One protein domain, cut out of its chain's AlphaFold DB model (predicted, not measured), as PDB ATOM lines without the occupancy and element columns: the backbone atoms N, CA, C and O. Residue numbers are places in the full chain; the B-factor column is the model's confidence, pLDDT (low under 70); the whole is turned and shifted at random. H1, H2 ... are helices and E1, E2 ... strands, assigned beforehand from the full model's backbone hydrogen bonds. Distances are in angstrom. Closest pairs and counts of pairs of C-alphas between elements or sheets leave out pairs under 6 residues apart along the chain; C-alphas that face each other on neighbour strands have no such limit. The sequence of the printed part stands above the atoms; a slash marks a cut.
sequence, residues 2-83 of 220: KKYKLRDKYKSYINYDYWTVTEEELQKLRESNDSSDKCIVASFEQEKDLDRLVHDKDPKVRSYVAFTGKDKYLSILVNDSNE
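This is residues 2 to 83 of the 220 residues of an uncharacterized protein of Lactobacillus delbrueckii subsp. bulgaricus (UniProt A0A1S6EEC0). Five short helices zigzag back and forth, H1, H3 and H5 in one row and H2 and H4 in the other, and a small hairpin of strands E1 and E2 sits at the H1 end. H2 and H4 lie side by side in the middle, H5 is at the far end, and the long loop of residues 6 to 19 joins the two strands. The printed part has 82 residues, with two named strands and then five named helices in the order E1, E2, H1, H2, H3, H4, H5; the sheet E1 - E2 is antiparallel and the class is mostly helix. The whole is compact, with a radius of gyration of the C-alphas of 12.3 A, and spans 35 by 24 by 21 A.

E1, residues 3 to 5, begins at C-alpha 3, (-27.102, 25.258, 20.083). E2 is residues 20 to 22. H1, residues 23 to 31, follows with no residue between and measures 12.4 A from its first to its last C-alpha. H2, residues 35 to 43, begins at C-alpha 35, (-26.971, 3.577, 24.226), and also measures 12.4 A. H3 is residues 47 to 53, 9.8 A, and H4 is residues 59 to 66, 10.2 A. H5, residues 71 to 77, 9.8 A, ends at C-alpha 77, (-44.527, 2.838, 27.320).

H2 and H4 are the hub, touching three helices each. They touch each other at a shallow tilt of 1 degrees, the same way, and their closest C-alphas, of Cys 39 and Val 61, are 5.2 A apart. H2 and H3 form a helical hairpin at a shallow tilt of 28 degrees, with the closest C-alphas, of Ala 42 and Leu 50, 6.0 A apart. H3 and H4 form another, with the C-alphas of Leu 53 and Arg 62 closest at 6.2 A. H4 and H5 form a third, with those of Ala 66 and Leu 74 closest at 5.9 A. H1 touches H2 at a steep tilt of 48 degrees, opposite ways, the C-alphas of Leu 29 and Asp 37 being closest at 5.4 A. H2 and H5 are apart. E1 and E2 are a hairpin of antiparallel strands; N 4 and O 21 are 3.0 A apart and N 21 and O 4 are 3.1 A apart, within hydrogen-bond range. In H1, H2 and H4 every O i to N i+4 pair is within hydrogen-bond range; in H3 and H5 it is 2 of 3 each.

The C-alphas farthest apart, of Lys 2 and Glu 83, are 37.5 A apart. The printed part has no cut. The link from E1 to E2 is long, with 14 residues; the other links are tight. The mean pLDDT of the printed part is 85.7, and residues 2 to 20 are under 70.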
ATOM      1  N   LYS A   2     -26.812  27.104  15.653       66.12
ATOM      2  CA  LYS A   2     -27.867  26.681  16.583       66.12
ATOM      3  C   LYS A   2     -27.253  25.766  17.652       66.12
ATOM      4  O   LYS A   2     -26.437  24.907  17.326       66.12
ATOM      5  N   LYS A   3     -27.585  26.014  18.919       64.12
ATOM      6  CA  LYS A   3     -27.102  25.258  20.083       64.12
ATOM      7  C   LYS A   3     -28.301  24.699  20.838       64.12
ATOM      8  O   LYS A   3     -29.282  25.419  21.025       64.12
ATOM      9  N   TYR A   4     -28.209  23.457  21.292       66.12
ATOM     10  CA  TYR A   4     -29.215  22.849  22.163       66.12
ATOM     11  C   TYR A   4     -28.701  22.787  23.580       66.12
ATOM     12  O   TYR A   4     -27.551  22.419  23.788       66.12
ATOM     13  N   LYS A   5     -29.553  23.132  24.542       65.56
ATOM     14  CA  LYS A   5     -29.224  23.089  25.963       65.56
ATOM     15  C   LYS A   5     -29.914  21.892  26.605       65.56
ATOM     16  O   LYS A   5     -31.113  21.701  26.412       65.56
ATOM     17  N   LEU A   6     -29.154  21.118  27.372       62.66
ATOM     18  CA  LEU A   6     -29.698  20.033  28.182       62.66
ATOM     19  C   LEU A   6     -30.630  20.617  29.258       62.66
ATOM     20  O   LEU A   6     -30.294  21.630  29.879       62.66
ATOM     21  N   ARG A   7     -31.798  20.006  29.495       60.47
ATOM     22  CA  ARG A   7     -32.687  20.454  30.580       60.47
ATOM     23  C   ARG A   7     -32.052  20.196  31.947       60.47
ATOM     24  O   ARG A   7     -31.449  19.153  32.189       60.47
ATOM     25  N   ASP A   8     -32.313  21.110  32.876       58.22
ATOM     26  CA  ASP A   8     -31.758  21.088  34.231       58.22
ATOM     27  C   ASP A   8     -32.082  19.810  35.030       58.22
ATOM     28  O   ASP A   8     -31.278  19.393  35.862       58.22
ATOM     29  N   LYS A   9     -33.204  19.138  34.733       61.41
ATOM     30  CA  LYS A   9     -33.609  17.890  35.407       61.41
ATOM     31  C   LYS A   9     -32.667  16.699  35.166       61.41
ATOM     32  O   LYS A   9     -32.702  15.744  35.931       61.41
ATOM     33  N   TYR A  10     -31.817  16.750  34.140       54.75
ATOM     34  CA  TYR A  10     -30.904  15.653  33.792       54.75
ATOM     35  C   TYR A  10     -29.470  15.855  34.308       54.75
ATOM     36  O   TYR A  10     -28.637  14.961  34.162       54.75
ATOM     37  N   LYS A  11     -29.184  16.995  34.955       55.41
ATOM     38  CA  LYS A  11     -27.831  17.382  35.398       55.41
ATOM     39  C   LYS A  11     -27.188  16.406  36.384       55.41
ATOM     40  O   LYS A  11     -25.974  16.268  36.382       55.41
ATOM     41  N   SER A  12     -27.979  15.723  37.211       50.88
ATOM     42  CA  SER A  12     -27.479  14.747  38.192       50.88
ATOM     43  C   SER A  12     -27.220  13.353  37.613       50.88
ATOM     44  O   SER A  12     -26.651  12.513  38.303       50.88
ATOM     45  N   TYR A  13     -27.661  13.082  36.381       47.69
ATOM     46  CA  TYR A  13     -27.654  11.737  35.794       47.69
ATOM     47  C   TYR A  13     -26.629  11.560  34.671       47.69
ATOM     48  O   TYR A  13     -26.471  10.451  34.163       47.69
ATOM     49  N   ILE A  14     -25.939  12.630  34.263       53.16
ATOM     50  CA  ILE A  14     -25.002  12.602  33.139       53.16
ATOM     51  C   ILE A  14     -23.680  13.240  33.579       53.16
ATOM     52  O   ILE A  14     -23.626  14.428  33.876       53.16
ATOM     53  N   ASN A  15     -22.611  12.440  33.620       46.22
ATOM     54  CA  ASN A  15     -21.246  12.871  33.950       46.22
ATOM     55  C   ASN A  15     -20.510  13.378  32.694       46.22
ATOM     56  O   ASN A  15     -19.459  12.858  32.328       46.22
ATOM     57  N   TYR A  16     -21.119  14.320  31.973       52.69
ATOM     58  CA  TYR A  16     -20.523  14.946  30.792       52.69
ATOM     59  C   TYR A  16     -20.666  16.465  30.899       52.69
ATOM     60  O   TYR A  16     -21.776  16.975  31.030       52.69
ATOM     61  N   ASP A  17     -19.556  17.188  30.749       50.97
ATOM     62  CA  ASP A  17     -19.465  18.661  30.752       50.97
ATOM     63  C   ASP A  17     -20.189  19.358  29.570       50.97
ATOM     64  O   ASP A  17     -20.029  20.559  29.334       50.97
ATOM     65  N   TYR A  18     -21.010  18.640  28.799       50.06
ATOM     66  CA  TYR A  18     -21.666  19.153  27.596       50.06
ATOM     67  C   TYR A  18     -23.014  19.806  27.921       50.06
ATOM     68  O   TYR A  18     -24.094  19.265  27.685       50.06
ATOM     69  N   TRP A  19     -22.942  21.031  28.439       61.28
ATOM     70  CA  TRP A  19     -24.096  21.894  28.727       61.28
ATOM     71  C   TRP A  19     -24.840  22.360  27.470       61.28
ATOM     72  O   TRP A  19     -26.034  22.671  27.522       61.28
ATOM     73  N   THR A  20     -24.134  22.406  26.338       67.25
ATOM     74  CA  THR A  20     -24.697  22.707  25.026       67.25
ATOM     75  C   THR A  20     -24.004  21.902  23.935       67.25
ATOM     76  O   THR A  20     -22.777  21.904  23.904       67.25
ATOM     77  N   VAL A  21     -24.768  21.314  23.013       79.19
ATOM     78  CA  VAL A  21     -24.238  20.678  21.791       79.19
ATOM     79  C   VAL A  21     -24.626  21.488  20.556       79.19
ATOM     80  O   VAL A  21     -25.702  22.101  20.497       79.19
ATOM     81  N   THR A  22     -23.740  21.519  19.570       85.75
ATOM     82  CA  THR A  22     -24.013  22.028  18.221       85.75
ATOM     83  C   THR A  22     -24.901  21.050  17.440       85.75
ATOM     84  O   THR A  22     -25.044  19.887  17.813       85.75
ATOM     85  N   GLU A  23     -25.512  21.502  16.340       85.62
ATOM     86  CA  GLU A  23     -26.260  20.610  15.431       85.62
ATOM     87  C   GLU A  23     -25.398  19.464  14.891       85.62
ATOM     88  O   GLU A  23     -25.869  18.335  14.800       85.62
ATOM     89  N   GLU A  24     -24.139  19.747  14.556       86.75
ATOM     90  CA  GLU A  24     -23.194  18.767  14.008       86.75
ATOM     91  C   GLU A  24     -22.836  17.691  15.041       86.75
ATOM     92  O   GLU A  24     -22.821  16.504  14.721       86.75
ATOM     93  N   GLU A  25     -22.598  18.081  16.295       88.00
ATOM     94  CA  GLU A  25     -22.373  17.137  17.397       88.00
ATOM     95  C   GLU A  25     -23.625  16.309  17.687       88.00
ATOM     96  O   GLU A  25     -23.540  15.090  17.826       88.00
ATOM     97  N   LEU A  26     -24.802  16.942  17.715       88.62
ATOM     98  CA  LEU A  26     -26.057  16.227  17.920       88.62
ATOM     99  C   LEU A  26     -26.337  15.233  16.784       88.62
ATOM    100  O   LEU A  26     -26.855  14.147  17.036       88.62
ATOM    101  N   GLN A  27     -25.977  15.574  15.546       91.38
ATOM    102  CA  GLN A  27     -26.104  14.672  14.406       91.38
ATOM    103  C   GLN A  27     -25.201  13.440  14.551       91.38
ATOM    104  O   GLN A  27     -25.674  12.324  14.350       91.38
ATOM    105  N   LYS A  28     -23.954  13.614  15.009       91.06
ATOM    106  CA  LYS A  28     -23.059  12.485  15.321       91.06
ATOM    107  C   LYS A  28     -23.644  11.572  16.401       91.06
ATOM    108  O   LYS A  28     -23.620  10.355  16.249       91.06
ATOM    109  N   LEU A  29     -24.226  12.145  17.459       91.44
ATOM    110  CA  LEU A  29     -24.880  11.363  18.518       91.44
ATOM    111  C   LEU A  29     -26.101  10.586  17.999       91.44
ATOM    112  O   LEU A  29     -26.334   9.455  18.415       91.44
ATOM    113  N   ARG A  30     -26.875  11.159  17.067       92.62
ATOM    114  CA  ARG A  30     -28.033  10.481  16.448       92.62
ATOM    115  C   ARG A  30     -27.641   9.256  15.628       92.62
ATOM    116  O   ARG A  30     -28.417   8.303  15.579       92.62
ATOM    117  N   GLU A  31     -26.483   9.314  14.979       92.94
ATOM    118  CA  GLU A  31     -25.921   8.239  14.154       92.94
ATOM    119  C   GLU A  31     -25.216   7.162  14.991       92.94
ATOM    120  O   GLU A  31     -24.944   6.067  14.496       92.94
ATOM    121  N   SER A  32     -24.956   7.444  16.270       92.56
ATOM    122  CA  SER A  32     -24.325   6.502  17.183       92.56
ATOM    123  C   SER A  32     -25.237   5.324  17.530       92.56
ATOM    124  O   SER A  32     -26.438   5.454  17.789       92.56
ATOM    125  N   ASN A  33     -24.627   4.141  17.585       91.25
ATOM    126  CA  ASN A  33     -25.267   2.936  18.104       91.25
ATOM    127  C   ASN A  33     -25.109   2.787  19.622       91.25
ATOM    128  O   ASN A  33     -25.742   1.895  20.192       91.25
ATOM    129  N   ASP A  34     -24.302   3.636  20.265       93.25
ATOM    130  CA  ASP A  34     -24.100   3.612  21.707       93.25
ATOM    131  C   ASP A  34     -25.364   4.062  22.452       93.25
ATOM    132  O   ASP A  34     -25.990   5.080  22.141       93.25
ATOM    133  N   SER A  35     -25.763   3.287  23.456       92.31
ATOM    134  CA  SER A  35     -26.971   3.577  24.226       92.31
ATOM    135  C   SER A  35     -26.848   4.849  25.061       92.31
ATOM    136  O   SER A  35     -27.860   5.508  25.300       92.31
ATOM    137  N   SER A  36     -25.646   5.220  25.504       89.38
ATOM    138  CA  SER A  36     -25.420   6.456  26.262       89.38
ATOM    139  C   SER A  36     -25.607   7.673  25.365       89.38
ATOM    140  O   SER A  36     -26.332   8.590  25.753       89.38
ATOM    141  N   ASP A  37     -25.077   7.640  24.140       91.69
ATOM    142  CA  ASP A  37     -25.303   8.692  23.139       91.69
ATOM    143  C   ASP A  37     -26.795   8.856  22.829       91.69
ATOM    144  O   ASP A  37     -27.323   9.969  22.825       91.69
ATOM    145  N   LYS A  38     -27.523   7.748  22.668       94.50
ATOM    146  CA  LYS A  38     -28.982   7.776  22.478       94.50
ATOM    147  C   LYS A  38     -29.734   8.352  23.680       94.50
ATOM    148  O   LYS A  38     -30.696   9.093  23.487       94.50
ATOM    149  N   CYS A  39     -29.309   8.048  24.908       91.81
ATOM    150  CA  CYS A  39     -29.885   8.652  26.117       91.81
ATOM    151  C   CYS A  39     -29.655  10.172  26.138       91.81
ATOM    152  O   CYS A  39     -30.565  10.933  26.476       91.81
ATOM    153  N   ILE A  40     -28.465  10.624  25.726       88.25
ATOM    154  CA  ILE A  40     -28.158  12.049  25.569       88.25
ATOM    155  C   ILE A  40     -29.088  12.667  24.516       88.25
ATOM    156  O   ILE A  40     -29.716  13.689  24.791       88.25
ATOM    157  N   VAL A  41     -29.271  12.023  23.359       92.44
ATOM    158  CA  VAL A  41     -30.212  12.482  22.322       92.44
ATOM    159  C   VAL A  41     -31.641  12.603  22.876       92.44
ATOM    160  O   VAL A  41     -32.274  13.644  22.691       92.44
ATOM    161  N   ALA A  42     -32.136  11.600  23.613       92.81
ATOM    162  CA  ALA A  42     -33.463  11.636  24.238       92.81
ATOM    163  C   ALA A  42     -33.630  12.812  25.217       92.81
ATOM    164  O   ALA A  42     -34.696  13.427  25.273       92.81
ATOM    165  N   SER A  43     -32.573  13.175  25.951       88.69
ATOM    166  CA  SER A  43     -32.608  14.257  26.949       88.69
ATOM    167  C   SER A  43     -32.803  15.665  26.363       88.69
ATOM    168  O   SER A  43     -33.170  16.588  27.095       88.69
ATOM    169  N   PHE A  44     -32.613  15.840  25.047       89.19
ATOM    170  CA  PHE A  44     -32.955  17.080  24.337       89.19
ATOM    171  C   PHE A  44     -34.443  17.191  23.989       89.19
ATOM    172  O   PHE A  44     -34.874  18.231  23.492       89.19
ATOM    173  N   GLU A  45     -35.223  16.137  24.237       90.62
ATOM    174  CA  GLU A  45     -36.679  16.107  24.101       90.62
ATOM    175  C   GLU A  45     -37.196  16.536  22.710       90.62
ATOM    176  O   GLU A  45     -38.310  17.052  22.590       90.62
ATOM    177  N   GLN A  46     -36.426  16.328  21.637       92.56
ATOM    178  CA  GLN A  46     -36.884  16.615  20.274       92.56
ATOM    179  C   GLN A  46     -37.817  15.512  19.785       92.56
ATOM    180  O   GLN A  46     -37.486  14.333  19.868       92.56
ATOM    181  N   GLU A  47     -38.979  15.889  19.248       94.44
ATOM    182  CA  GLU A  47     -40.023  14.927  18.878       94.44
ATOM    183  C   GLU A  47     -39.527  13.871  17.885       94.44
ATOM    184  O   GLU A  47     -39.615  12.684  18.174       94.44
ATOM    185  N   LYS A  48     -38.864  14.300  16.804       93.69
ATOM    186  CA  LYS A  48     -38.275  13.404  15.795       93.69
ATOM    187  C   LYS A  48     -37.325  12.348  16.370       93.69
ATOM    188  O   LYS A  48     -37.185  11.268  15.804       93.69
ATOM    189  N   ASP A  49     -36.634  12.681  17.459       95.88
ATOM    190  CA  ASP A  49     -35.673  11.784  18.087       95.88
ATOM    191  C   ASP A  49     -36.411  10.805  19.009       95.88
ATOM    192  O   ASP A  49     -36.191   9.597  18.937       95.88
ATOM    193  N   LEU A  50     -37.339  11.307  19.825       97.19
ATOM    194  CA  LEU A  50     -38.144  10.489  20.734       97.19
ATOM    195  C   LEU A  50     -39.053   9.496  19.990       97.19
ATOM    196  O   LEU A  50     -39.161   8.356  20.433       97.19
ATOM    197  N   ASP A  51     -39.615   9.880  18.837       97.88
ATOM    198  CA  ASP A  51     -40.413   9.003  17.962       97.88
ATOM    199  C   ASP A  51     -39.665   7.722  17.577       97.88
ATOM    200  O   ASP A  51     -40.247   6.643  17.499       97.88
ATOM    201  N   ARG A  52     -38.348   7.824  17.371       96.44
ATOM    202  CA  ARG A  52     -37.493   6.666  17.101       96.44
ATOM    203  C   ARG A  52     -37.094   5.946  18.388       96.44
ATOM    204  O   ARG A  52     -37.098   4.718  18.438       96.44
ATOM    205  N   LEU A  53     -36.698   6.701  19.412       97.75
ATOM    206  CA  LEU A  53     -36.092   6.157  20.631       97.75
ATOM    207  C   LEU A  53     -37.098   5.463  21.559       97.75
ATOM    208  O   LEU A  53     -36.695   4.595  22.330       97.75
ATOM    209  N   VAL A  54     -38.396   5.776  21.462       98.31
ATOM    210  CA  VAL A  54     -39.458   5.094  22.230       98.31
ATOM    211  C   VAL A  54     -39.539   3.596  21.909       98.31
ATOM    212  O   VAL A  54     -39.989   2.812  22.737       98.31
ATOM    213  N   HIS A  55     -39.045   3.179  20.741       97.62
ATOM    214  CA  HIS A  55     -38.989   1.784  20.301       97.62
ATOM    215  C   HIS A  55     -37.569   1.198  20.326       97.62
ATOM    216  O   HIS A  55     -37.336   0.134  19.749       97.62
ATOM    217  N   ASP A  56     -36.598   1.874  20.951       98.00
ATOM    218  CA  ASP A  56     -35.226   1.365  20.995       98.00
ATOM    219  C   ASP A  56     -35.170   0.021  21.735       98.00
ATOM    220  O   ASP A  56     -35.881  -0.197  22.715       98.00
ATOM    221  N   LYS A  57     -34.311  -0.893  21.279       96.75
ATOM    222  CA  LYS A  57     -34.125  -2.207  21.911       96.75
ATOM    223  C   LYS A  57     -33.622  -2.094  23.352       96.75
ATOM    224  O   LYS A  57     -33.933  -2.962  24.168       96.75
ATOM    225  N   ASP A  58     -32.862  -1.046  23.665       97.06
ATOM    226  CA  ASP A  58     -32.298  -0.837  24.990       97.06
ATOM    227  C   ASP A  58     -33.334  -0.186  25.929       97.06
ATOM    228  O   ASP A  58     -33.745   0.959  25.703       97.06
ATOM    229  N   PRO A  59     -33.749  -0.864  27.017       96.81
ATOM    230  CA  PRO A  59     -34.694  -0.299  27.974       96.81
ATOM    231  C   PRO A  59     -34.167   0.964  28.673       96.81
ATOM    232  O   PRO A  59     -34.966   1.797  29.094       96.81
ATOM    233  N   LYS A  60     -32.845   1.159  28.771       95.12
ATOM    234  CA  LYS A  60     -32.260   2.398  29.299       95.12
ATOM    235  C   LYS A  60     -32.566   3.585  28.388       95.12
ATOM    236  O   LYS A  60     -32.833   4.672  28.875       95.12
ATOM    237  N   VAL A  61     -32.578   3.393  27.074       96.75
ATOM    238  CA  VAL A  61     -32.934   4.464  26.133       96.75
ATOM    239  C   VAL A  61     -34.423   4.788  26.245       96.75
ATOM    240  O   VAL A  61     -34.795   5.955  26.385       96.75
ATOM    241  N   ARG A  62     -35.279   3.760  26.268       98.31
ATOM    242  CA  ARG A  62     -36.731   3.936  26.433       98.31
ATOM    243  C   ARG A  62     -37.100   4.566  27.780       98.31
ATOM    244  O   ARG A  62     -38.026   5.371  27.837       98.31
ATOM    245  N   SER A  63     -36.350   4.294  28.850       96.25
ATOM    246  CA  SER A  63     -36.572   4.941  30.149       96.25
ATOM    247  C   SER A  63     -36.308   6.449  30.101       96.25
ATOM    248  O   SER A  63     -37.082   7.213  30.673       96.25
ATOM    249  N   TYR A  64     -35.300   6.912  29.349       95.25
ATOM    250  CA  TYR A  64     -35.088   8.346  29.108       95.25
ATOM    251  C   TYR A  64     -36.255   8.982  28.355       95.25
ATOM    252  O   TYR A  64     -36.623  10.113  28.672       95.25
ATOM    253  N   VAL A  65     -36.876   8.251  27.420       97.69
ATOM    254  CA  VAL A  65     -38.112   8.695  26.763       97.69
ATOM    255  C   VAL A  65     -39.258   8.804  27.776       97.69
ATOM    256  O   VAL A  65     -39.921   9.841  27.812       97.69
ATOM    257  N   ALA A  66     -39.449   7.817  28.659       97.12
ATOM    258  CA  ALA A  66     -40.453   7.886  29.730       97.12
ATOM    259  C   ALA A  66     -40.218   9.083  30.674       97.12
ATOM    260  O   ALA A  66     -41.149   9.828  30.970       97.12
ATOM    261  N   PHE A  67     -38.966   9.353  31.066       94.62
ATOM    262  CA  PHE A  67     -38.600  10.504  31.909       94.62
ATOM    263  C   PHE A  67     -38.873  11.873  31.267       94.62
ATOM    264  O   PHE A  67     -38.804  12.904  31.948       94.62
ATOM    265  N   THR A  68     -39.143  11.932  29.959       93.31
ATOM    266  CA  THR A  68     -39.581  13.189  29.335       93.31
ATOM    267  C   THR A  68     -40.962  13.614  29.826       93.31
ATOM    268  O   THR A  68     -41.233  14.812  29.849       93.31
ATOM    269  N   GLY A  69     -41.796  12.662  30.260       93.56
ATOM    270  CA  GLY A  69     -43.143  12.925  30.764       93.56
ATOM    271  C   GLY A  69     -44.155  13.281  29.670       93.56
ATOM    272  O   GLY A  69     -45.209  13.821  29.969       93.56
ATOM    273  N   LYS A  70     -43.828  13.056  28.393       95.75
ATOM    274  CA  LYS A  70     -44.705  13.429  27.276       95.75
ATOM    275  C   LYS A  70     -45.757  12.354  27.018       95.75
ATOM    276  O   LYS A  70     -45.405  11.230  26.649       95.75
ATOM    277  N   ASP A  71     -47.024  12.748  27.087       97.06
ATOM    278  CA  ASP A  71     -48.208  11.887  26.954       97.06
ATOM    279  C   ASP A  71     -48.135  10.912  25.773       97.06
ATOM    280  O   ASP A  71     -48.333   9.713  25.945       97.06
ATOM    281  N   LYS A  72     -47.754  11.405  24.583       96.75
ATOM    282  CA  LYS A  72     -47.601  10.599  23.355       96.75
ATOM    283  C   LYS A  72     -46.767   9.333  23.580       96.75
ATOM    284  O   LYS A  72     -47.135   8.268  23.095       96.75
ATOM    285  N   TYR A  73     -45.645   9.449  24.290       98.31
ATOM    286  CA  TYR A  73     -44.725   8.328  24.497       98.31
ATOM    287  C   TYR A  73     -45.089   7.506  25.724       98.31
ATOM    288  O   TYR A  73     -44.934   6.290  25.704       98.31
ATOM    289  N   LEU A  74     -45.607   8.139  26.774       98.19
ATOM    290  CA  LEU A  74     -46.082   7.428  27.957       98.19
ATOM    291  C   LEU A  74     -47.230   6.467  27.615       98.19
ATOM    292  O   LEU A  74     -47.173   5.309  28.017       98.19
ATOM    293  N   SER A  75     -48.165   6.875  26.747       98.06
ATOM    294  CA  SER A  75     -49.230   5.994  26.235       98.06
ATOM    295  C   SER A  75     -48.710   4.760  25.478       98.06
ATOM    296  O   SER A  75     -49.417   3.762  25.366       98.06
ATOM    297  N   ILE A  76     -47.482   4.805  24.949       98.00
ATOM    298  CA  ILE A  76     -46.813   3.645  24.336       98.00
ATOM    299  C   ILE A  76     -46.132   2.806  25.427       98.00
ATOM    300  O   ILE A  76     -46.280   1.585  25.472       98.00
ATOM    301  N   LEU A  77     -45.387   3.468  26.316       98.62
ATOM    302  CA  LEU A  77     -44.527   2.838  27.320       98.62
ATOM    303  C   LEU A  77     -45.291   2.262  28.521       98.62
ATOM    304  O   LEU A  77     -44.728   1.453  29.258       98.62
ATOM    305  N   VAL A  78     -46.570   2.602  28.708       98.69
ATOM    306  CA  VAL A  78     -47.433   1.998  29.739       98.69
ATOM    307  C   VAL A  78     -47.528   0.474  29.600       98.69
ATOM    308  O   VAL A  78     -47.670  -0.228  30.593       98.69
ATOM    309  N   ASN A  79     -47.358  -0.056  28.383       97.88
ATOM    310  CA  ASN A  79     -47.345  -1.492  28.092       97.88
ATOM    311  C   ASN A  79     -45.931  -2.037  27.815       97.88
ATOM    312  O   ASN A  79     -45.788  -3.098  27.202       97.88
ATOM    313  N   ASP A  80     -44.870  -1.324  28.213       98.62
ATOM    314  CA  ASP A  80     -43.500  -1.770  27.953       98.62
ATOM    315  C   ASP A  80     -43.232  -3.135  28.593       98.62
ATOM    316  O   ASP A  80     -43.607  -3.387  29.736       98.62
ATOM    317  N   SER A  81     -42.533  -4.014  27.878       97.88
ATOM    318  CA  SER A  81     -42.094  -5.319  28.390       97.88
ATOM    319  C   SER A  81     -41.285  -5.245  29.694       97.88
ATOM    320  O   SER A  81     -41.339  -6.175  30.498       97.88
ATOM    321  N   ASN A  82     -40.546  -4.155  29.915       98.19
ATOM    322  CA  ASN A  82     -39.695  -3.959  31.080       98.19
ATOM    323  C   ASN A  82     -40.463  -3.232  32.192       98.19
ATOM    324  O   ASN A  82     -40.882  -2.083  32.036       98.19
ATOM    325  N   GLU A  83     -40.595  -3.878  33.348       98.19
ATOM    326  CA  GLU A  83     -41.318  -3.341  34.498       98.19
ATOM    327  C   GLU A  83     -40.718  -2.032  35.017       98.19
ATOM    328  O   GLU A  83     -41.467  -1.172  35.463       98.19
TER     329      GLU A  83